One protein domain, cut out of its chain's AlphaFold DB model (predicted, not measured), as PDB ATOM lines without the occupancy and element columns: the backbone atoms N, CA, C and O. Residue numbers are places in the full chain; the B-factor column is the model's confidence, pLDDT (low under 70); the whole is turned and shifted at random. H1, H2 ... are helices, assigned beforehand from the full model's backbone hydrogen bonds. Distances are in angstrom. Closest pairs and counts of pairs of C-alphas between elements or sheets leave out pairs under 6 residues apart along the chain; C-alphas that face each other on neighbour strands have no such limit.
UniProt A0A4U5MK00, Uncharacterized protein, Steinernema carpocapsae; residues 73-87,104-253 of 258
ATOM      1  N   ALA A  73     124.297  91.259 -47.739       63.03
ATOM      2  CA  ALA A  73     125.563  91.437 -48.447       63.03
ATOM      3  C   ALA A  73     126.246  92.752 -48.037       63.03
ATOM      4  O   ALA A  73     127.468  92.805 -47.871       63.03
ATOM      5  N   HIS A  74     125.464  93.809 -47.794       68.88
ATOM      6  CA  HIS A  74     125.995  95.051 -47.234       68.88
ATOM      7  C   HIS A  74     126.479  94.869 -45.795       68.88
ATOM      8  O   HIS A  74     127.510  95.449 -45.455       68.88
ATOM      9  N   PHE A  75     125.802  94.044 -44.986       69.50
ATOM     10  CA  PHE A  75     126.301  93.671 -43.662       69.50
ATOM     11  C   PHE A  75     127.628  92.914 -43.766       69.50
ATOM     12  O   PHE A  75     128.571  93.279 -43.077       69.50
ATOM     13  N   ALA A  76     127.736  91.915 -44.647       66.31
ATOM     14  CA  ALA A  76     128.970  91.147 -44.826       66.31
ATOM     15  C   ALA A  76     130.150  92.046 -45.236       66.31
ATOM     16  O   ALA A  76     131.206  91.987 -44.616       66.31
ATOM     17  N   SER A  77     129.942  92.949 -46.201       66.94
ATOM     18  CA  SER A  77     130.955  93.938 -46.607       66.94
ATOM     19  C   SER A  77     131.291  94.930 -45.486       66.94
ATOM     20  O   SER A  77     132.451  95.307 -45.314       66.94
ATOM     21  N   PHE A  78     130.305  95.359 -44.692       73.81
ATOM     22  CA  PHE A  78     130.566  96.156 -43.494       73.81
ATOM     23  C   PHE A  78     131.410  95.380 -42.479       73.81
ATOM     24  O   PHE A  78     132.382  95.924 -41.966       73.81
ATOM     25  N   PHE A  79     131.044  94.133 -42.199       70.00
ATOM     26  CA  PHE A  79     131.654  93.317 -41.164       70.00
ATOM     27  C   PHE A  79     133.086  92.921 -41.522       70.00
ATOM     28  O   PHE A  79     133.959  93.030 -40.673       70.00
ATOM     29  N   GLU A  80     133.356  92.573 -42.781       66.44
ATOM     30  CA  GLU A  80     134.714  92.352 -43.293       66.44
ATOM     31  C   GLU A  80     135.581  93.602 -43.094       66.44
ATOM     32  O   GLU A  80     136.639  93.536 -42.474       66.44
ATOM     33  N   ARG A  81     135.086  94.781 -43.496       68.19
ATOM     34  CA  ARG A  81     135.790  96.060 -43.285       68.19
ATOM     35  C   ARG A  81     135.952  96.406 -41.811       68.19
ATOM     36  O   ARG A  81     136.947  97.018 -41.432       68.19
ATOM     37  N   TYR A  82     134.961  96.080 -40.989       70.00
ATOM     38  CA  TYR A  82     135.002  96.274 -39.548       70.00
ATOM     39  C   TYR A  82     136.067  95.367 -38.929       70.00
ATOM     40  O   TYR A  82     136.904  95.866 -38.191       70.00
ATOM     41  N   GLN A  83     136.118  94.083 -39.281       64.06
ATOM     42  CA  GLN A  83     137.155  93.159 -38.825       64.06
ATOM     43  C   GLN A  83     138.540  93.594 -39.300       64.06
ATOM     44  O   GLN A  83     139.427  93.755 -38.473       64.06
ATOM     45  N   GLU A  84     138.728  93.906 -40.582       61.16
ATOM     46  CA  GLU A  84     139.991  94.471 -41.072       61.16
ATOM     47  C   GLU A  84     140.376  95.738 -40.302       61.16
ATOM     48  O   GLU A  84     141.521  95.947 -39.930       61.16
ATOM     49  N   ARG A  85     139.431  96.621 -40.006       60.50
ATOM     50  CA  ARG A  85     139.749  97.852 -39.287       60.50
ATOM     51  C   ARG A  85     140.070  97.620 -37.807       60.50
ATOM     52  O   ARG A  85     140.914  98.329 -37.263       60.50
ATOM     53  N   CYS A  86     139.357  96.707 -37.157       59.47
ATOM     54  CA  CYS A  86     139.337  96.552 -35.704       59.47
ATOM     55  C   CYS A  86     140.233  95.416 -35.198       59.47
ATOM     56  O   CYS A  86     140.586  95.413 -34.021       59.47
ATOM     57  N   ASP A  87     140.621  94.490 -36.075       56.41
ATOM     58  CA  ASP A  87     141.535  93.375 -35.797       56.41
ATOM     59  C   ASP A  87     142.990  93.703 -36.188       56.41
ATOM     60  O   ASP A  87     143.932  93.004 -35.815       56.41
ATOM     61  N   SER A 104     136.247 114.844 -38.949       39.94
ATOM     62  CA  SER A 104     137.040 115.288 -37.798       39.94
ATOM     63  C   SER A 104     137.309 114.119 -36.841       39.94
ATOM     64  O   SER A 104     136.399 113.353 -36.522       39.94
ATOM     65  N   PHE A 105     138.549 114.007 -36.353       35.34
ATOM     66  CA  PHE A 105     139.002 112.953 -35.430       35.34
ATOM     67  C   PHE A 105     138.085 112.805 -34.199       35.34
ATOM     68  O   PHE A 105     137.851 111.704 -33.716       35.34
ATOM     69  N   LYS A 106     137.473 113.913 -33.761       37.66
ATOM     70  CA  LYS A 106     136.540 113.988 -32.629       37.66
ATOM     71  C   LYS A 106     135.212 113.242 -32.854       37.66
ATOM     72  O   LYS A 106     134.566 112.875 -31.881       37.66
ATOM     73  N   ASN A 107     134.821 112.987 -34.106       40.56
ATOM     74  CA  ASN A 107     133.622 112.207 -34.450       40.56
ATOM     75  C   ASN A 107     133.910 110.701 -34.615       40.56
ATOM     76  O   ASN A 107     132.975 109.917 -34.744       40.56
ATOM     77  N   LEU A 108     135.187 110.301 -34.623       40.09
ATOM     78  CA  LEU A 108     135.643 108.914 -34.793       40.09
ATOM     79  C   LEU A 108     136.113 108.283 -33.472       40.09
ATOM     80  O   LEU A 108     136.278 107.069 -33.382       40.09
ATOM     81  N   THR A 109     136.307 109.090 -32.429       38.38
ATOM     82  CA  THR A 109     136.649 108.636 -31.079       38.38
ATOM     83  C   THR A 109     135.385 108.306 -30.288       38.38
ATOM     84  O   THR A 109     134.948 109.086 -29.445       38.38
ATOM     85  N   ALA A 110     134.786 107.149 -30.557       46.62
ATOM     86  CA  ALA A 110     133.975 106.457 -29.563       46.62
ATOM     87  C   ALA A 110     134.712 105.161 -29.246       46.62
ATOM     88  O   ALA A 110     134.639 104.181 -29.986       46.62
ATOM     89  N   THR A 111     135.529 105.201 -28.204       49.12
ATOM     90  CA  THR A 111     136.121 103.998 -27.645       49.12
ATOM     91  C   THR A 111     135.056 103.257 -26.845       49.12
ATOM     92  O   THR A 111     134.158 103.867 -26.261       49.12
ATOM     93  N   TRP A 112     135.112 101.930 -26.847       44.44
ATOM     94  CA  TRP A 112     134.285 101.114 -25.958       44.44
ATOM     95  C   TRP A 112     135.196 100.338 -25.017       44.44
ATOM     96  O   TRP A 112     136.339 100.041 -25.354       44.44
ATOM     97  N   HIS A 113     134.707 100.051 -23.816       50.38
ATOM     98  CA  HIS A 113     135.442  99.241 -22.855       50.38
ATOM     99  C   HIS A 113     134.990  97.789 -23.022       50.38
ATOM    100  O   HIS A 113     133.791  97.513 -22.959       50.38
ATOM    101  N   ASN A 114     135.929  96.869 -23.250       47.19
ATOM    102  CA  ASN A 114     135.610  95.441 -23.314       47.19
ATOM    103  C   ASN A 114     135.169  94.902 -21.934       47.19
ATOM    104  O   ASN A 114     135.193  95.618 -20.930       47.19
ATOM    105  N   GLN A 115     134.822  93.613 -21.848       35.53
ATOM    106  CA  GLN A 115     134.406  92.964 -20.589       35.53
ATOM    107  C   GLN A 115     135.456  93.003 -19.456       35.53
ATOM    108  O   GLN A 115     135.139  92.684 -18.313       35.53
ATOM    109  N   TYR A 116     136.696  93.402 -19.759       54.41
ATOM    110  CA  TYR A 116     137.800  93.571 -18.813       54.41
ATOM    111  C   TYR A 116     138.112  95.047 -18.514       54.41
ATOM    112  O   TYR A 116     139.126  95.343 -17.885       54.41
ATOM    113  N   GLY A 117     137.283  95.988 -18.982       46.50
ATOM    114  CA  GLY A 117     137.491  97.423 -18.782       46.50
ATOM    115  C   GLY A 117     138.629  98.014 -19.618       46.50
ATOM    116  O   GLY A 117     139.094  99.108 -19.316       46.50
ATOM    117  N   THR A 118     139.107  97.311 -20.648       53.59
ATOM    118  CA  THR A 118     140.145  97.833 -21.550       53.59
ATOM    119  C   THR A 118     139.502  98.639 -22.668       53.59
ATOM    120  O   THR A 118     138.601  98.144 -23.346       53.59
ATOM    121  N   GLU A 119     139.989  99.859 -22.866       47.34
ATOM    122  CA  GLU A 119     139.573 100.748 -23.945       47.34
ATOM    123  C   GLU A 119     139.988 100.165 -25.309       47.34
ATOM    124  O   GLU A 119     141.166  99.911 -25.560       47.34
ATOM    125  N   GLN A 120     139.015  99.917 -26.183       51.91
ATOM    126  CA  GLN A 120     139.224  99.421 -27.540       51.91
ATOM    127  C   GLN A 120     138.771 100.450 -28.578       51.91
ATOM    128  O   GLN A 120     137.714 101.080 -28.467       51.91
ATOM    129  N   TYR A 121     139.582 100.590 -29.625       51.78
ATOM    130  CA  TYR A 121     139.407 101.574 -30.689       51.78
ATOM    131  C   TYR A 121     138.491 101.067 -31.804       51.78
ATOM    132  O   TYR A 121     138.940 100.955 -32.933       51.78
ATOM    133  N   CYS A 122     137.225 100.757 -31.513       60.62
ATOM    134  CA  CYS A 122     136.204 100.484 -32.535       60.62
ATOM    135  C   CYS A 122     134.804 100.352 -31.919       60.62
ATOM    136  O   CYS A 122     134.548  99.384 -31.214       60.62
ATOM    137  N   HIS A 123     133.873 101.268 -32.212       68.19
ATOM    138  CA  HIS A 123     132.479 101.144 -31.769       68.19
ATOM    139  C   HIS A 123     131.579 100.676 -32.915       68.19
ATOM    140  O   HIS A 123     131.236 101.458 -33.801       68.19
ATOM    141  N   PHE A 124     131.169  99.407 -32.871       67.56
ATOM    142  CA  PHE A 124     130.376  98.736 -33.906       67.56
ATOM    143  C   PHE A 124     129.201  99.574 -34.441       67.56
ATOM    144  O   PHE A 124     129.044  99.709 -35.650       67.56
ATOM    145  N   ILE A 125     128.400 100.184 -33.560       66.06
ATOM    146  CA  ILE A 125     127.215 100.965 -33.963       66.06
ATOM    147  C   ILE A 125     127.613 102.252 -34.693       66.06
ATOM    148  O   ILE A 125     126.991 102.619 -35.688       66.06
ATOM    149  N   THR A 126     128.669 102.922 -34.230       66.69
ATOM    150  CA  THR A 126     129.180 104.138 -34.881       66.69
ATOM    151  C   THR A 126     129.706 103.804 -36.272       66.69
ATOM    152  O   THR A 126     129.421 104.516 -37.232       66.69
ATOM    153  N   GLU A 127     130.412 102.682 -36.395       70.56
ATOM    154  CA  GLU A 127     130.933 102.218 -37.678       70.56
ATOM    155  C   GLU A 127     129.843 101.752 -38.633       70.56
ATOM    156  O   GLU A 127     129.883 102.085 -39.819       70.56
ATOM    157  N   GLY A 128     128.836 101.051 -38.116       72.25
ATOM    158  CA  GLY A 128     127.661 100.655 -38.881       72.25
ATOM    159  C   GLY A 128     126.932 101.871 -39.446       72.25
ATOM    160  O   GLY A 128     126.629 101.900 -40.638       72.25
ATOM    161  N   LYS A 129     126.729 102.917 -38.632       71.00
ATOM    162  CA  LYS A 129     126.117 104.177 -39.078       71.00
ATOM    163  C   LYS A 129     126.880 104.802 -40.245       71.00
ATOM    164  O   LYS A 129     126.300 105.036 -41.303       71.00
ATOM    165  N   LEU A 130     128.184 105.025 -40.062       69.06
ATOM    166  CA  LEU A 130     129.039 105.649 -41.075       69.06
ATOM    167  C   LEU A 130     129.078 104.833 -42.369       69.06
ATOM    168  O   LEU A 130     129.093 105.396 -43.466       69.06
ATOM    169  N   TYR A 131     129.090 103.504 -42.254       72.88
ATOM    170  CA  TYR A 131     129.058 102.617 -43.407       72.88
ATOM    171  C   TYR A 131     127.746 102.741 -44.189       72.88
ATOM    172  O   TYR A 131     127.774 102.911 -45.412       72.88
ATOM    173  N   LEU A 132     126.607 102.694 -43.494       70.62
ATOM    174  CA  LEU A 132     125.281 102.801 -44.103       70.62
ATOM    175  C   LEU A 132     125.112 104.142 -44.831       70.62
ATOM    176  O   LEU A 132     124.728 104.164 -46.001       70.62
ATOM    177  N   GLU A 133     125.469 105.246 -44.171       69.31
ATOM    178  CA  GLU A 133     125.398 106.598 -44.739       69.31
ATOM    179  C   GLU A 133     126.275 106.744 -45.991       69.31
ATOM    180  O   GLU A 133     125.848 107.316 -46.994       69.31
ATOM    181  N   LYS A 134     127.499 106.203 -45.961       68.44
ATOM    182  CA  LYS A 134     128.482 106.414 -47.031       68.44
ATOM    183  C   LYS A 134     128.308 105.484 -48.230       68.44
ATOM    184  O   LYS A 134     128.512 105.924 -49.360       68.44
ATOM    185  N   TYR A 135     128.022 104.204 -48.007       64.31
ATOM    186  CA  TYR A 135     128.130 103.181 -49.058       64.31
ATOM    187  C   TYR A 135     126.789 102.637 -49.528       64.31
ATOM    188  O   TYR A 135     126.667 102.269 -50.692       64.31
ATOM    189  N   VAL A 136     125.786 102.603 -48.652       65.94
ATOM    190  CA  VAL A 136     124.487 102.004 -48.982       65.94
ATOM    191  C   VAL A 136     123.510 103.060 -49.487       65.94
ATOM    192  O   VAL A 136     122.735 102.814 -50.408       65.94
ATOM    193  N   PHE A 137     123.568 104.264 -48.925       65.88
ATOM    194  CA  PHE A 137     122.530 105.275 -49.114       65.88
ATOM    195  C   PHE A 137     123.027 106.585 -49.740       65.88
ATOM    196  O   PHE A 137     122.350 107.605 -49.637       65.88
ATOM    197  N   PHE A 138     124.164 106.531 -50.445       57.88
ATOM    198  CA  PHE A 138     124.945 107.648 -51.011       57.88
ATOM    199  C   PHE A 138     124.149 108.745 -51.759       57.88
ATOM    200  O   PHE A 138     124.674 109.833 -51.982       57.88
ATOM    201  N   THR A 139     122.903 108.489 -52.172       52.41
ATOM    202  CA  THR A 139     122.100 109.390 -53.018       52.41
ATOM    203  C   THR A 139     120.729 109.775 -52.460       52.41
ATOM    204  O   THR A 139     119.982 110.461 -53.153       52.41
ATOM    205  N   THR A 140     120.360 109.348 -51.254       53.28
ATOM    206  CA  THR A 140     119.032 109.630 -50.677       53.28
ATOM    207  C   THR A 140     119.175 110.277 -49.315       53.28
ATOM    208  O   THR A 140     119.874 109.749 -48.457       53.28
ATOM    209  N   GLU A 141     118.488 111.399 -49.117       52.50
ATOM    210  CA  GLU A 141     118.259 111.973 -47.794       52.50
ATOM    211  C   GLU A 141     117.578 110.889 -46.941       52.50
ATOM    212  O   GLU A 141     116.481 110.422 -47.256       52.50
ATOM    213  N   LEU A 142     118.299 110.358 -45.956       58.41
ATOM    214  CA  LEU A 142     117.832 109.228 -45.161       58.41
ATOM    215  C   LEU A 142     116.915 109.716 -44.054       58.41
ATOM    216  O   LEU A 142     117.283 110.612 -43.298       58.41
ATOM    217  N   SER A 143     115.773 109.049 -43.884       64.12
ATOM    218  CA  SER A 143     115.086 109.116 -42.603       64.12
ATOM    219  C   SER A 143     115.943 108.418 -41.547       64.12
ATOM    220  O   SER A 143     116.454 107.312 -41.757       64.12
ATOM    221  N   GLU A 144     116.101 109.071 -40.400       66.25
ATOM    222  CA  GLU A 144     116.840 108.552 -39.248       66.25
ATOM    223  C   GLU A 144     116.343 107.150 -38.840       66.25
ATOM    224  O   GLU A 144     117.141 106.263 -38.537       66.25
ATOM    225  N   ASP A 145     115.038 106.904 -38.983       65.94
ATOM    226  CA  ASP A 145     114.381 105.623 -38.706       65.94
ATOM    227  C   ASP A 145     114.932 104.449 -39.527       65.94
ATOM    228  O   ASP A 145     115.076 103.335 -39.014       65.94
ATOM    229  N   ARG A 146     115.282 104.677 -40.803       66.25
ATOM    230  CA  ARG A 146     115.818 103.616 -41.671       66.25
ATOM    231  C   ARG A 146     117.237 103.234 -41.262       66.25
ATOM    232  O   ARG A 146     117.576 102.051 -41.247       66.25
ATOM    233  N   ILE A 147     118.050 104.223 -40.888       69.06
ATOM    234  CA  ILE A 147     119.403 103.997 -40.364       69.06
ATOM    235  C   ILE A 147     119.318 103.253 -39.030       69.06
ATOM    236  O   ILE A 147     119.991 102.239 -38.859       69.06
ATOM    237  N   LEU A 148     118.468 103.711 -38.105       68.75
ATOM    238  CA  LEU A 148     118.282 103.085 -36.793       68.75
ATOM    239  C   LEU A 148     117.834 101.623 -36.909       68.75
ATOM    240  O   LEU A 148     118.375 100.761 -36.212       68.75
ATOM    241  N   THR A 149     116.909 101.332 -37.827       72.81
ATOM    242  CA  THR A 149     116.453  99.963 -38.112       72.81
ATOM    243  C   THR A 149     117.611  99.088 -38.598       72.81
ATOM    244  O   THR A 149     117.871  98.039 -38.009       72.81
ATOM    245  N   CYS A 150     118.387  99.545 -39.587       73.19
ATOM    246  CA  CYS A 150     119.519  98.767 -40.098       73.19
ATOM    247  C   CYS A 150     120.670  98.619 -39.108       73.19
ATOM    248  O   CYS A 150     121.300  97.567 -39.073       73.19
ATOM    249  N   MET A 151     120.934  99.619 -38.268       74.12
ATOM    250  CA  MET A 151     121.931  99.491 -37.205       74.12
ATOM    251  C   MET A 151     121.543  98.423 -36.183       74.12
ATOM    252  O   MET A 151     122.404  97.660 -35.743       74.12
ATOM    253  N   LYS A 152     120.259  98.356 -35.808       71.50
ATOM    254  CA  LYS A 152     119.751  97.327 -34.896       71.50
ATOM    255  C   LYS A 152     119.920  95.936 -35.500       71.50
ATOM    256  O   LYS A 152     120.444  95.055 -34.824       71.50
ATOM    257  N   ASP A 153     119.540  95.768 -36.764       74.00
ATOM    258  CA  ASP A 153     119.713  94.501 -37.470       74.00
ATOM    259  C   ASP A 153     121.192  94.134 -37.572       74.00
ATOM    260  O   ASP A 153     121.561  93.027 -37.198       74.00
ATOM    261  N   TYR A 154     122.063  95.058 -37.989       75.12
ATOM    262  CA  TYR A 154     123.503  94.805 -38.132       75.12
ATOM    263  C   TYR A 154     124.146  94.400 -36.803       75.12
ATOM    264  O   TYR A 154     125.005  93.524 -36.776       75.12
ATOM    265  N   HIS A 155     123.717  94.995 -35.691       72.81
ATOM    266  CA  HIS A 155     124.194  94.613 -34.364       72.81
ATOM    267  C   HIS A 155     123.743  93.211 -33.948       72.81
ATOM    268  O   HIS A 155     124.473  92.500 -33.263       72.81
ATOM    269  N   GLU A 156     122.555  92.782 -34.361       70.62
ATOM    270  CA  GLU A 156     122.121  91.400 -34.153       70.62
ATOM    271  C   GLU A 156     122.843  90.432 -35.103       70.62
ATOM    272  O   GLU A 156     123.276  89.365 -34.661       70.62
ATOM    273  N   TYR A 157     123.063  90.825 -36.365       71.94
ATOM    274  CA  TYR A 157     123.877  90.078 -37.324       71.94
ATOM    275  C   TYR A 157     125.289  89.827 -36.776       71.94
ATOM    276  O   TYR A 157     125.777  88.706 -36.885       71.94
ATOM    277  N   SER A 158     125.944  90.818 -36.157       69.81
ATOM    278  CA  SER A 158     127.315  90.656 -35.649       69.81
ATOM    279  C   SER A 158     127.420  89.708 -34.467       69.81
ATOM    280  O   SER A 158     128.244  88.801 -34.504       69.81
ATOM    281  N   LYS A 159     126.534  89.823 -33.472       68.31
ATOM    282  CA  LYS A 159     126.488  88.873 -32.342       68.31
ATOM    283  C   LYS A 159     126.314  87.435 -32.813       68.31
ATOM    284  O   LYS A 159     126.868  86.494 -32.247       68.31
ATOM    285  N   VAL A 160     125.488  87.256 -33.835       68.19
ATOM    286  CA  VAL A 160     125.260  85.946 -34.425       68.19
ATOM    287  C   VAL A 160     126.474  85.481 -35.211       68.19
ATOM    288  O   VAL A 160     126.845  84.315 -35.100       68.19
ATOM    289  N   PHE A 161     127.073  86.367 -36.000       71.12
ATOM    290  CA  PHE A 161     128.262  86.063 -36.777       71.12
ATOM    291  C   PHE A 161     129.397  85.588 -35.867       71.12
ATOM    292  O   PHE A 161     129.997  84.555 -36.152       71.12
ATOM    293  N   ASP A 162     129.605  86.256 -34.730       68.25
ATOM    294  CA  ASP A 162     130.573  85.849 -33.709       68.25
ATOM    295  C   ASP A 162     130.285  84.428 -33.206       68.25
ATOM    296  O   ASP A 162     131.169  83.572 -33.225       68.25
ATOM    297  N   CYS A 163     129.030  84.116 -32.861       73.25
ATOM    298  CA  CYS A 163     128.655  82.760 -32.449       73.25
ATOM    299  C   CYS A 163     128.902  81.713 -33.548       73.25
ATOM    300  O   CYS A 163     129.409  80.621 -33.282       73.25
ATOM    301  N   VAL A 164     128.555  82.023 -34.799       75.94
ATOM    302  CA  VAL A 164     128.775  81.118 -35.937       75.94
ATOM    303  C   VAL A 164     130.270  80.879 -36.146       75.94
ATOM    304  O   VAL A 164     130.677  79.727 -36.317       75.94
ATOM    305  N   LEU A 165     131.094  81.926 -36.066       72.38
ATOM    306  CA  LEU A 165     132.550  81.816 -36.139       72.38
ATOM    307  C   LEU A 165     133.131  80.987 -34.993       72.38
ATOM    308  O   LEU A 165     134.039  80.185 -35.215       72.38
ATOM    309  N   GLU A 166     132.624  81.138 -33.771       72.75
ATOM    310  CA  GLU A 166     133.046  80.310 -32.639       72.75
ATOM    311  C   GLU A 166     132.768  78.823 -32.900       72.75
ATOM    312  O   GLU A 166     133.626  77.976 -32.647       72.75
ATOM    313  N   VAL A 167     131.601  78.492 -33.463       79.12
ATOM    314  CA  VAL A 167     131.248  77.112 -33.843       79.12
ATOM    315  C   VAL A 167     132.107  76.602 -35.008       79.12
ATOM    316  O   VAL A 167     132.476  75.425 -35.041       79.12
ATOM    317  N   GLU A 168     132.457  77.465 -35.962       78.25
ATOM    318  CA  GLU A 168     133.357  77.141 -37.080       78.25
ATOM    319  C   GLU A 168     134.772  76.812 -36.611       78.25
ATOM    320  O   GLU A 168     135.375  75.837 -37.074       78.25
ATOM    321  N   ASN A 169     135.272  77.594 -35.659       77.12
ATOM    322  CA  ASN A 169     136.635  77.499 -35.151       77.12
ATOM    323  C   ASN A 169     136.790  76.508 -33.989       77.12
ATOM    324  O   ASN A 169     137.915  76.222 -33.563       77.12
ATOM    325  N   ASP A 170     135.692  75.940 -33.485       81.06
ATOM    326  CA  ASP A 170     135.742  74.917 -32.448       81.06
ATOM    327  C   ASP A 170     136.442  73.646 -32.956       81.06
ATOM    328  O   ASP A 170     135.980  72.933 -33.856       81.06
ATOM    329  N   LYS A 171     137.569  73.316 -32.317       85.38
ATOM    330  CA  LYS A 171     138.395  72.146 -32.641       85.38
ATOM    331  C   LYS A 171     137.627  70.830 -32.524       85.38
ATOM    332  O   LYS A 171     137.920  69.903 -33.278       85.38
ATOM    333  N   THR A 172     136.653  70.742 -31.621       86.56
ATOM    334  CA  THR A 172     135.805  69.553 -31.438       86.56
ATOM    335  C   THR A 172     134.802  69.381 -32.579       86.56
ATOM    336  O   THR A 172     134.444  68.255 -32.921       86.56
ATOM    337  N   MET A 173     134.419  70.480 -33.236       85.50
ATOM    338  CA  MET A 173     133.469  70.505 -34.350       85.50
ATOM    339  C   MET A 173     134.148  70.402 -35.720       85.50
ATOM    340  O   MET A 173     133.462  70.259 -36.732       85.50
ATOM    341  N   ARG A 174     135.487  70.415 -35.778       87.00
ATOM    342  CA  ARG A 174     136.267  70.413 -37.029       87.00
ATOM    343  C   ARG A 174     135.853  69.309 -38.004       87.00
ATOM    344  O   ARG A 174     135.733  69.573 -39.196       87.00
ATOM    345  N   ALA A 175     135.631  68.086 -37.521       90.06
ATOM    346  CA  ALA A 175     135.211  66.971 -38.373       90.06
ATOM    347  C   ALA A 175     133.819  67.210 -38.983       90.06
ATOM    348  O   ALA A 175     133.639  67.032 -40.184       90.06
ATOM    349  N   SER A 176     132.863  67.678 -38.180       91.81
ATOM    350  CA  SER A 176     131.511  68.012 -38.634       91.81
ATOM    351  C   SER A 176     131.505  69.197 -39.602       91.81
ATOM    352  O   SER A 176     130.835  69.143 -40.629       91.81
ATOM    353  N   ASN A 177     132.314  70.229 -39.334       88.25
ATOM    354  CA  ASN A 177     132.498  71.363 -40.241       88.25
ATOM    355  C   ASN A 177     133.040  70.898 -41.605       88.25
ATOM    356  O   ASN A 177     132.497  71.283 -42.639       88.25
ATOM    357  N   LEU A 178     134.040  70.004 -41.618       89.69
ATOM    358  CA  LEU A 178     134.573  69.413 -42.852       89.69
ATOM    359  C   LEU A 178     133.534  68.580 -43.613       89.69
ATOM    360  O   LEU A 178     133.528  68.604 -44.842       89.69
ATOM    361  N   LEU A 179     132.665  67.846 -42.908       92.50
ATOM    362  CA  LEU A 179     131.567  67.109 -43.539       92.50
ATOM    363  C   LEU A 179     130.594  68.059 -44.237       92.50
ATOM    364  O   LEU A 179     130.268  67.813 -45.394       92.50
ATOM    365  N   CYS A 180     130.220  69.172 -43.600       92.06
ATOM    366  CA  CYS A 180     129.401  70.178 -44.268       92.06
ATOM    367  C   CYS A 180     130.102  70.703 -45.529       92.06
ATOM    368  O   CYS A 180     129.513  70.682 -46.602       92.06
ATOM    369  N   THR A 181     131.378  71.098 -45.453       88.69
ATOM    370  CA  THR A 181     132.114  71.626 -46.619       88.69
ATOM    371  C   THR A 181     132.162  70.650 -47.804       88.69
ATOM    372  O   THR A 181     132.151  71.090 -48.954       88.69
ATOM    373  N   ARG A 182     132.160  69.329 -47.572       90.50
ATOM    374  CA  ARG A 182     132.103  68.328 -48.660       90.50
ATOM    375  C   ARG A 182     130.809  68.396 -49.471       90.50
ATOM    376  O   ARG A 182     130.877  68.225 -50.688       90.50
ATOM    377  N   LEU A 183     129.680  68.725 -48.836       88.75
ATOM    378  CA  LEU A 183     128.396  68.922 -49.522       88.75
ATOM    379  C   LEU A 183     128.497  70.037 -50.571       88.75
ATOM    380  O   LEU A 183     127.862  69.979 -51.622       88.75
ATOM    381  N   LEU A 184     129.344  71.035 -50.310       85.94
ATOM    382  CA  LEU A 184     129.557  72.152 -51.216       85.94
ATOM    383  C   LEU A 184     130.581  71.852 -52.316       85.94
ATOM    384  O   LEU A 184     130.348  72.190 -53.472       85.94
ATOM    385  N   VAL A 185     131.717  71.247 -51.958       84.38
ATOM    386  CA  VAL A 185     132.870  71.087 -52.865       84.38
ATOM    387  C   VAL A 185     132.765  69.836 -53.737       84.38
ATOM    388  O   VAL A 185     133.188  69.861 -54.890       84.38
ATOM    389  N   THR A 186     132.222  68.747 -53.195       83.81
ATOM    390  CA  THR A 186     132.150  67.452 -53.884       83.81
ATOM    391  C   THR A 186     130.760  67.209 -54.453       83.81
ATOM    392  O   THR A 186     130.620  66.811 -55.606       83.81
ATOM    393  N   GLU A 187     129.726  67.446 -53.648       83.12
ATOM    394  CA  GLU A 187     128.344  67.088 -53.996       83.12
ATOM    395  C   GLU A 187     127.591  68.233 -54.685       83.12
ATOM    396  O   GLU A 187     126.505  68.024 -55.225       83.12
ATOM    397  N   MET A 188     128.183  69.435 -54.709       86.62
ATOM    398  CA  MET A 188     127.625  70.628 -55.352       86.62
ATOM    399  C   MET A 188     126.188  70.922 -54.893       86.62
ATOM    400  O   MET A 188     125.323  71.320 -55.682       86.62
ATOM    401  N   ASN A 189     125.926  70.705 -53.603       90.44
ATOM    402  CA  ASN A 189     124.603  70.782 -53.006       90.44
ATOM    403  C   ASN A 189     124.524  71.933 -51.990       90.44
ATOM    404  O   ASN A 189     124.672  71.720 -50.783       90.44
ATOM    405  N   PRO A 190     124.296  73.176 -52.455       90.62
ATOM    406  CA  PRO A 190     124.351  74.351 -51.594       90.62
ATOM    407  C   PRO A 190     123.249  74.342 -50.527       90.62
ATOM    408  O   PRO A 190     123.488  74.771 -49.405       90.62
ATOM    409  N   LYS A 191     122.066  73.789 -50.827       93.31
ATOM    410  CA  LYS A 191     120.990  73.640 -49.839       93.31
ATOM    411  C   LYS A 191     121.420  72.745 -48.676       93.31
ATOM    412  O   LYS A 191     121.300  73.153 -47.527       93.31
ATOM    413  N   GLU A 192     121.906  71.540 -48.967       93.75
ATOM    414  CA  GLU A 192     122.322  70.595 -47.922       93.75
ATOM    415  C   GLU A 192     123.533  71.107 -47.147       93.75
ATOM    416  O   GLU A 192     123.608  70.926 -45.934       93.75
ATOM    417  N   TYR A 193     124.440  71.818 -47.820       93.19
ATOM    418  CA  TYR A 193     125.510  72.544 -47.154       93.19
ATOM    419  C   TYR A 193     124.952  73.522 -46.108       93.19
ATOM    420  O   TYR A 193     125.289  73.390 -44.932       93.19
ATOM    421  N   VAL A 194     124.057  74.442 -46.488       91.31
ATOM    422  CA  VAL A 194     123.480  75.421 -45.546       91.31
ATOM    423  C   VAL A 194     122.672  74.736 -44.441       91.31
ATOM    424  O   VAL A 194     122.796  75.121 -43.281       91.31
ATOM    425  N   GLN A 195     121.926  73.673 -44.754       92.31
ATOM    426  CA  GLN A 195     121.240  72.840 -43.755       92.31
ATOM    427  C   GLN A 195     122.211  72.237 -42.733       92.31
ATOM    428  O   GLN A 195     121.989  72.334 -41.527       92.31
ATOM    429  N   CYS A 196     123.324  71.675 -43.200       92.44
ATOM    430  CA  CYS A 196     124.362  71.124 -42.338       92.44
ATOM    431  C   CYS A 196     124.969  72.209 -41.438       92.44
ATOM    432  O   CYS A 196     125.068  72.014 -40.227       92.44
ATOM    433  N   ARG A 197     125.315  73.382 -41.999       90.00
ATOM    434  CA  ARG A 197     125.824  74.534 -41.227       90.00
ATOM    435  C   ARG A 197     124.835  74.938 -40.131       90.00
ATOM    436  O   ARG A 197     125.216  75.045 -38.966       90.00
ATOM    437  N   HIS A 198     123.568  75.081 -40.505       88.56
ATOM    438  CA  HIS A 198     122.467  75.420 -39.615       88.56
ATOM    439  C   HIS A 198     122.343  74.428 -38.448       88.56
ATOM    440  O   HIS A 198     122.284  74.840 -37.285       88.56
ATOM    441  N   ASP A 199     122.382  73.123 -38.715       89.44
ATOM    442  CA  ASP A 199     122.254  72.090 -37.681       89.44
ATOM    443  C   ASP A 199     123.404  72.099 -36.667       89.44
ATOM    444  O   ASP A 199     123.168  71.899 -35.468       89.44
ATOM    445  N   LEU A 200     124.634  72.383 -37.112       88.75
ATOM    446  CA  LEU A 200     125.782  72.527 -36.209       88.75
ATOM    447  C   LEU A 200     125.618  73.725 -35.272       88.75
ATOM    448  O   LEU A 200     125.933  73.640 -34.084       88.75
ATOM    449  N   THR A 201     125.095  74.831 -35.792       85.62
ATOM    450  CA  THR A 201     124.945  76.085 -35.043       85.62
ATOM    451  C   THR A 201     123.698  76.135 -34.167       85.62
ATOM    452  O   THR A 201     123.727  76.769 -33.114       85.62
ATOM    453  N   ARG A 202     122.611  75.434 -34.526       85.56
ATOM    454  CA  ARG A 202     121.295  75.545 -33.863       85.56
ATOM    455  C   ARG A 202     121.318  75.223 -32.373       85.56
ATOM    456  O   ARG A 202     120.479  75.702 -31.622       85.56
ATOM    457  N   ARG A 203     122.262  74.393 -31.931       79.44
ATOM    458  CA  ARG A 203     122.392  74.007 -30.517       79.44
ATOM    459  C   ARG A 203     123.155  75.024 -29.672       79.44
ATOM    460  O   ARG A 203     123.143  74.903 -28.452       79.44
ATOM    461  N   ARG A 204     123.867  75.959 -30.303       76.69
ATOM    462  CA  ARG A 204     124.822  76.859 -29.638       76.69
ATOM    463  C   ARG A 204     124.521  78.330 -29.864       76.69
ATOM    464  O   ARG A 204     124.836  79.133 -28.998       76.69
ATOM    465  N   CYS A 205     123.898  78.663 -30.988       78.25
ATOM    466  CA  CYS A 205     123.562  80.032 -31.335       78.25
ATOM    467  C   CYS A 205     122.068  80.321 -31.117       78.25
ATOM    468  O   CYS A 205     121.246  79.404 -31.194       78.25
ATOM    469  N   PRO A 206     121.698  81.587 -30.842       72.69
ATOM    470  CA  PRO A 206     120.304  81.994 -30.673       72.69
ATOM    471  C   PRO A 206     119.434  81.637 -31.885       72.69
ATOM    472  O   PRO A 206     119.933  81.573 -33.000       72.69
ATOM    473  N   ALA A 207     118.116  81.493 -31.714       66.25
ATOM    474  CA  ALA A 207     117.206  81.127 -32.813       66.25
ATOM    475  C   ALA A 207     117.277  82.083 -34.021       66.25
ATOM    476  O   ALA A 207     117.203  81.647 -35.167       66.25
ATOM    477  N   LYS A 208     117.514  83.381 -33.781       67.31
ATOM    478  CA  LYS A 208     117.722  84.376 -34.847       67.31
ATOM    479  C   LYS A 208     118.981  84.111 -35.679       67.31
ATOM    480  O   LYS A 208     119.043  84.534 -36.827       67.31
ATOM    481  N   ALA A 209     119.947  83.357 -35.147       67.06
ATOM    482  CA  ALA A 209     121.164  82.993 -35.858       67.06
ATOM    483  C   ALA A 209     120.905  82.199 -37.137       67.06
ATOM    484  O   ALA A 209     121.670  82.272 -38.091       67.06
ATOM    485  N   LEU A 210     119.802  81.459 -37.160       71.44
ATOM    486  CA  LEU A 210     119.448  80.541 -38.232       71.44
ATOM    487  C   LEU A 210     119.076  81.277 -39.527       71.44
ATOM    488  O   LEU A 210     119.505  80.870 -40.604       71.44
ATOM    489  N   GLN A 211     118.369  82.410 -39.423       73.88
ATOM    490  CA  GLN A 211     118.092  83.287 -40.567       73.88
ATOM    491  C   GLN A 211     119.383  83.897 -41.121       73.88
ATOM    492  O   GLN A 211     119.594  83.948 -42.330       73.88
ATOM    493  N   PHE A 212     120.266  84.317 -40.226       73.69
ATOM    494  CA  PHE A 212     121.513  84.980 -40.581       73.69
ATOM    495  C   PHE A 212     122.571  84.033 -41.152       73.69
ATOM    496  O   PHE A 212     123.419  84.465 -41.928       73.69
ATOM    497  N   ILE A 213     122.517  82.741 -40.825       79.81
ATOM    498  CA  ILE A 213     123.317  81.721 -41.512       79.81
ATOM    499  C   ILE A 213     122.877  81.625 -42.965       79.81
ATOM    500  O   ILE A 213     123.718  81.665 -43.852       79.81
ATOM    501  N   CYS A 214     121.573  81.576 -43.229       84.88
ATOM    502  CA  CYS A 214     121.071  81.607 -44.599       84.88
ATOM    503  C   CYS A 214     121.579  82.831 -45.377       84.88
ATOM    504  O   CYS A 214     122.117  82.670 -46.471       84.88
ATOM    505  N   ASP A 215     121.505  84.019 -44.780       76.94
ATOM    506  CA  ASP A 215     122.063  85.252 -45.343       76.94
ATOM    507  C   ASP A 215     123.579  85.172 -45.609       76.94
ATOM    508  O   ASP A 215     124.030  85.427 -46.728       76.94
ATOM    509  N   LYS A 216     124.371  84.784 -44.598       76.81
ATOM    510  CA  LYS A 216     125.836  84.648 -44.686       76.81
ATOM    511  C   LYS A 216     126.235  83.680 -45.793       76.81
ATOM    512  O   LYS A 216     127.082  83.998 -46.627       76.81
ATOM    513  N   GLU A 217     125.648  82.487 -45.781       84.44
ATOM    514  CA  GLU A 217     126.019  81.431 -46.710       84.44
ATOM    515  C   GLU A 217     125.568  81.784 -48.137       84.44
ATOM    516  O   GLU A 217     126.350  81.610 -49.064       84.44
ATOM    517  N   ILE A 218     124.383  82.376 -48.343       83.50
ATOM    518  CA  ILE A 218     123.979  82.899 -49.664       83.50
ATOM    519  C   ILE A 218     124.958  83.971 -50.152       83.50
ATOM    520  O   ILE A 218     125.364  83.930 -51.317       83.50
ATOM    521  N   GLY A 219     125.360  84.902 -49.281       73.31
ATOM    522  CA  GLY A 219     126.343  85.937 -49.602       73.31
ATOM    523  C   GLY A 219     127.667  85.340 -50.080       73.31
ATOM    524  O   GLY A 219     128.151  85.694 -51.153       73.31
ATOM    525  N   MET A 220     128.199  84.356 -49.353       77.50
ATOM    526  CA  MET A 220     129.421  83.649 -49.744       77.50
ATOM    527  C   MET A 220     129.254  82.847 -51.044       77.50
ATOM    528  O   MET A 220     130.121  82.856 -51.912       77.50
ATOM    529  N   LEU A 221     128.142  82.141 -51.220       80.62
ATOM    530  CA  LEU A 221     127.914  81.348 -52.430       80.62
ATOM    531  C   LEU A 221     127.708  82.221 -53.674       80.62
ATOM    532  O   LEU A 221     127.886  81.747 -54.794       80.62
ATOM    533  N   SER A 222     127.346  83.490 -53.478       75.69
ATOM    534  CA  SER A 222     127.135  84.467 -54.546       75.69
ATOM    535  C   SER A 222     128.434  85.073 -55.086       75.69
ATOM    536  O   SER A 222     128.373  85.790 -56.090       75.69
ATOM    537  N   TYR A 223     129.592  84.781 -54.476       72.12
ATOM    538  CA  TYR A 223     130.893  85.146 -55.042       72.12
ATOM    539  C   TYR A 223     131.051  84.541 -56.445       72.12
ATOM    540  O   TYR A 223     130.696  83.371 -56.628       72.12
ATOM    541  N   PRO A 224     131.558  85.293 -57.444       72.44
ATOM    542  CA  PRO A 224     131.619  84.843 -58.838       72.44
ATOM    543  C   PRO A 224     132.232  83.447 -59.022       72.44
ATOM    544  O   PRO A 224     131.738  82.646 -59.813       72.44
ATOM    545  N   GLU A 225     133.251  83.113 -58.232       75.00
ATOM    546  CA  GLU A 225     133.973  81.838 -58.273       75.00
ATOM    547  C   GLU A 225     133.117  80.629 -57.862       75.00
ATOM    548  O   GLU A 225     133.438  79.488 -58.211       75.00
ATOM    549  N   LEU A 226     132.053  80.854 -57.091       72.19
ATOM    550  CA  LEU A 226     131.131  79.824 -56.610       72.19
ATOM    551  C   LEU A 226     129.764  79.920 -57.284       72.19
ATOM    552  O   LEU A 226     129.139  78.889 -57.536       72.19
ATOM    553  N   LYS A 227     129.327  81.130 -57.634       77.50
ATOM    554  CA  LYS A 227     127.997  81.413 -58.170       77.50
ATOM    555  C   LYS A 227     127.687  80.620 -59.428       77.50
ATOM    556  O   LYS A 227     126.622  80.004 -59.517       77.50
ATOM    557  N   ASP A 228     128.646  80.586 -60.346       83.19
ATOM    558  CA  ASP A 228     128.506  79.926 -61.644       83.19
ATOM    559  C   ASP A 228     128.618  78.398 -61.547       83.19
ATOM    560  O   ASP A 228     128.338  77.683 -62.512       83.19
ATOM    561  N   LYS A 229     128.990  77.866 -60.375       85.19
ATOM    562  CA  LYS A 229     129.100  76.422 -60.161       85.19
ATOM    563  C   LYS A 229     127.767  75.748 -59.836       85.19
ATOM    564  O   LYS A 229     127.681  74.523 -59.914       85.19
ATOM    565  N   PHE A 230     126.729  76.507 -59.480       85.38
ATOM    566  CA  PHE A 230     125.413  75.959 -59.148       85.38
ATOM    567  C   PHE A 230     124.388  76.286 -60.230       85.38
ATOM    568  O   PHE A 230     124.288  77.412 -60.713       85.38
ATOM    569  N   SER A 231     123.567  75.298 -60.584       87.56
ATOM    570  CA  SER A 231     122.467  75.520 -61.519       87.56
ATOM    571  C   SER A 231     121.410  76.455 -60.919       87.56
ATOM    572  O   SER A 231     121.236  76.537 -59.700       87.56
ATOM    573  N   LYS A 232     120.619  77.104 -61.784       84.06
ATOM    574  CA  LYS A 232     119.468  77.920 -61.358       84.06
ATOM    575  C   LYS A 232     118.521  77.145 -60.430       84.06
ATOM    576  O   LYS A 232     117.996  77.715 -59.482       84.06
ATOM    577  N   GLN A 233     118.323  75.849 -60.676       87.81
ATOM    578  CA  GLN A 233     117.496  74.997 -59.822       87.81
ATOM    579  C   GLN A 233     118.075  74.857 -58.409       87.81
ATOM    580  O   GLN A 233     117.336  75.019 -57.444       87.81
ATOM    581  N   LYS A 234     119.386  74.622 -58.277       87.25
ATOM    582  CA  LYS A 234     120.051  74.525 -56.968       87.25
ATOM    583  C   LYS A 234     119.976  75.831 -56.181       87.25
ATOM    584  O   LYS A 234     119.734  75.802 -54.977       87.25
ATOM    585  N   TRP A 235     120.096  76.964 -56.868       85.38
ATOM    586  CA  TRP A 235     119.853  78.276 -56.274       85.38
ATOM    587  C   TRP A 235     118.411  78.430 -55.780       85.38
ATOM    588  O   TRP A 235     118.200  78.821 -54.637       85.38
ATOM    589  N   MET A 236     117.414  78.072 -56.595       84.75
ATOM    590  CA  MET A 236     116.005  78.127 -56.179       84.75
ATOM    591  C   MET A 236     115.709  77.217 -54.978       84.75
ATOM    592  O   MET A 236     114.989  77.622 -54.070       84.75
ATOM    593  N   GLU A 237     116.276  76.009 -54.942       88.62
ATOM    594  CA  GLU A 237     116.143  75.084 -53.809       88.62
ATOM    595  C   GLU A 237     116.728  75.669 -52.515       88.62
ATOM    596  O   GLU A 237     116.109  75.539 -51.455       88.62
ATOM    597  N   LEU A 238     117.884  76.337 -52.600       88.56
ATOM    598  CA  LEU A 238     118.497  77.043 -51.475       88.56
ATOM    599  C   LEU A 238     117.626  78.213 -50.999       88.56
ATOM    600  O   LEU A 238     117.313  78.293 -49.812       88.56
ATOM    601  N   TYR A 239     117.198  79.094 -51.909       84.94
ATOM    602  CA  TYR A 239     116.359  80.243 -51.555       84.94
ATOM    603  C   TYR A 239     115.037  79.810 -50.922       84.94
ATOM    604  O   TYR A 239     114.616  80.402 -49.930       84.94
ATOM    605  N   LYS A 240     114.411  78.745 -51.437       86.19
ATOM    606  CA  LYS A 240     113.194  78.185 -50.844       86.19
ATOM    607  C   LYS A 240     113.440  77.693 -49.418       86.19
ATOM    608  O   LYS A 240     112.676  78.040 -48.523       86.19
ATOM    609  N   TYR A 241     114.512  76.926 -49.203       89.38
ATOM    610  CA  TYR A 241     114.883  76.452 -47.869       89.38
ATOM    611  C   TYR A 241     115.103  77.619 -46.894       89.38
ATOM    612  O   TYR A 241     114.544  77.630 -45.800       89.38
ATOM    613  N   CYS A 242     115.844  78.645 -47.307       87.00
ATOM    614  CA  CYS A 242     116.087  79.812 -46.462       87.00
ATOM    615  C   CYS A 242     114.826  80.649 -46.197       87.00
ATOM    616  O   CYS A 242     114.664  81.188 -45.100       87.00
ATOM    617  N   GLY A 243     113.888  80.693 -47.146       83.19
ATOM    618  CA  GLY A 243     112.558  81.268 -46.939       83.19
ATOM    619  C   GLY A 243     111.741  80.518 -45.882       83.19
ATOM    620  O   GLY A 243     111.088  81.143 -45.045       83.19
ATOM    621  N   GLU A 244     111.809  79.184 -45.874       85.25
ATOM    622  CA  GLU A 244     111.148  78.346 -44.864       85.25
ATOM    623  C   GLU A 244     111.726  78.596 -43.461       85.25
ATOM    624  O   GLU A 244     110.951  78.851 -42.536       85.25
ATOM    625  N   VAL A 245     113.058  78.634 -43.329       83.62
ATOM    626  CA  VAL A 245     113.762  78.937 -42.064       83.62
ATOM    627  C   VAL A 245     113.360  80.307 -41.509       83.62
ATOM    628  O   VAL A 245     113.014  80.423 -40.334       83.62
ATOM    629  N   ALA A 246     113.353  81.349 -42.346       77.12
ATOM    630  CA  ALA A 246     112.983  82.700 -41.914       77.12
ATOM    631  C   ALA A 246     111.543  82.768 -41.379       77.12
ATOM    632  O   ALA A 246     111.267  83.408 -40.362       77.12
ATOM    633  N   ARG A 247     110.614  82.062 -42.030       76.25
ATOM    634  CA  ARG A 247     109.213  81.993 -41.600       76.25
ATOM    635  C   ARG A 247     109.049  81.249 -40.274       76.25
ATOM    636  O   ARG A 247     108.294  81.709 -39.423       76.25
ATOM    637  N   GLU A 248     109.744  80.128 -40.084       77.94
ATOM    638  CA  GLU A 248     109.705  79.375 -38.822       77.94
ATOM    639  C   GLU A 248     110.144  80.241 -37.636       77.94
ATOM    640  O   GLU A 248     109.495  80.228 -36.592       77.94
ATOM    641  N   ILE A 249     111.185  81.056 -37.810       68.69
ATOM    642  CA  ILE A 249     111.681  81.985 -36.782       68.69
ATOM    643  C   ILE A 249     110.655  83.090 -36.491       68.69
ATOM    644  O   ILE A 249     110.380  83.397 -35.330       68.69
ATOM    645  N   ASN A 250     110.034  83.645 -37.534       63.78
ATOM    646  CA  ASN A 250     109.018  84.688 -37.389       63.78
ATOM    647  C   ASN A 250     107.722  84.174 -36.739       63.78
ATOM    648  O   ASN A 250     107.046  84.931 -36.050       63.78
ATOM    649  N   HIS A 251     107.376  82.897 -36.914       61.53
ATOM    650  CA  HIS A 251     106.215  82.270 -36.269       61.53
ATOM    651  C   HIS A 251     106.508  81.696 -34.877       61.53
ATOM    652  O   HIS A 251     105.576  81.400 -34.133       61.53
ATOM    653  N   SER A 252     107.782  81.546 -34.507       56.12
ATOM    654  CA  SER A 252     108.207  81.055 -33.189       56.12
ATOM    655  C   SER A 252     108.589  82.166 -32.210       56.12
ATOM    656  O   SER A 252     108.989  81.864 -31.087       56.12
ATOM    657  N   SER A 253     108.417  83.438 -32.587       40.91
ATOM    658  CA  SER A 253     108.359  84.557 -31.639       40.91
ATOM    659  C   SER A 253     106.911  84.758 -31.181       40.91
ATOM    660  O   SER A 253     106.175  85.486 -31.847       40.91
TER     661      SER A 253
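AT A GLANCE: This is residues 73 to 87 and 104 to 253 of the 258 residues of an uncharacterized protein of Steinernema carpocapsae (UniProt A0A4U5MK00). A long helix, H3, joins two helical lobes: H1 and H2 pack on its first part, while near its other end H5, H6 and H8 form an up-and-down bundle, each running against the one before it, with H4 beside H5. Short H7 lies in the turn between H6 and H8, and residues 104 to 123 form a long loop, with no named element, far from the middle. The printed part has 165 residues with eight named helices, H1 to H8 in chain order, and no named strand: all helix. It is compact, with a radius of gyration of the C-alphas of 17.7 A and spans of 52 by 40 by 36 A.

HOW THE PARTS SIT: H1, residues 73 to 87, touches H2, residues 124 to 136, at a steep tilt of 49 degrees, closest at the C-alphas of Phe 78 and Tyr 131, 6.6 A apart. H3, residues 144 to 169, touches H2 with residues 147 to 155 alone; the closest C-alphas, of Gly 128 and Met 151, are 6.1 A apart. H1 and H3 only just touch, with 3 pairs of C-alphas within 8 A, the closest those of Phe 75 and Tyr 154, 6.3 A. H4, residues 174 to 185, and H5, residues 190 to 201, form a hairpin at a shallow tilt of 15 degrees, with the C-alphas of Leu 183 and Tyr 193 closest, 5.2 A apart. H5 also forms a hairpin with H6, residues 209 to 221, at a steep tilt of 38 degrees; the C-alphas of His 198 and Leu 210 are closest, 6.1 A. H3 and H6 are about perpendicular, 84 degrees, and touch most closely at the C-alphas of Val 160 and Ala 209, 5.2 A. H7, residues 224 to 227, is close to but not clearly touching H6: the C-alphas of Leu 221 and Lys 227 are 5.7 A apart. H8, residues 232 to 251, touches H6 at a shallow tilt of 18 degrees, opposite ways, closest at the C-alphas of Gln 211 and Ala 246, 5.3 A. Every O i to N i+4 pair is within hydrogen-bond range in H1, H2, H3, H5, H6 and H8, and 6 of 8 in H4; H7 is too short for such a pair.

IN THESE COORDINATES: H1 begins at C-alpha 73, (125.563, 91.437, -48.447), and is 20.5 A long. H3, the longest helix, measures 37.1 A from C-alpha 144 at (116.840, 108.552, -39.248). H8 measures 28.7 A and ends at C-alpha 251, (106.215, 82.270, -36.269).

THE WHOLE: The C-alphas farthest apart, of Lys 106 and Glu 187, are 52.2 A apart. Residues 88 to 103 are not printed, with 22.5 A between C-alphas 87 and 104. Of the links printed whole, none is long. Mean pLDDT of the printed part is 72.6; 64 residues are under 70, among them 104 to 126 and 133 to 148.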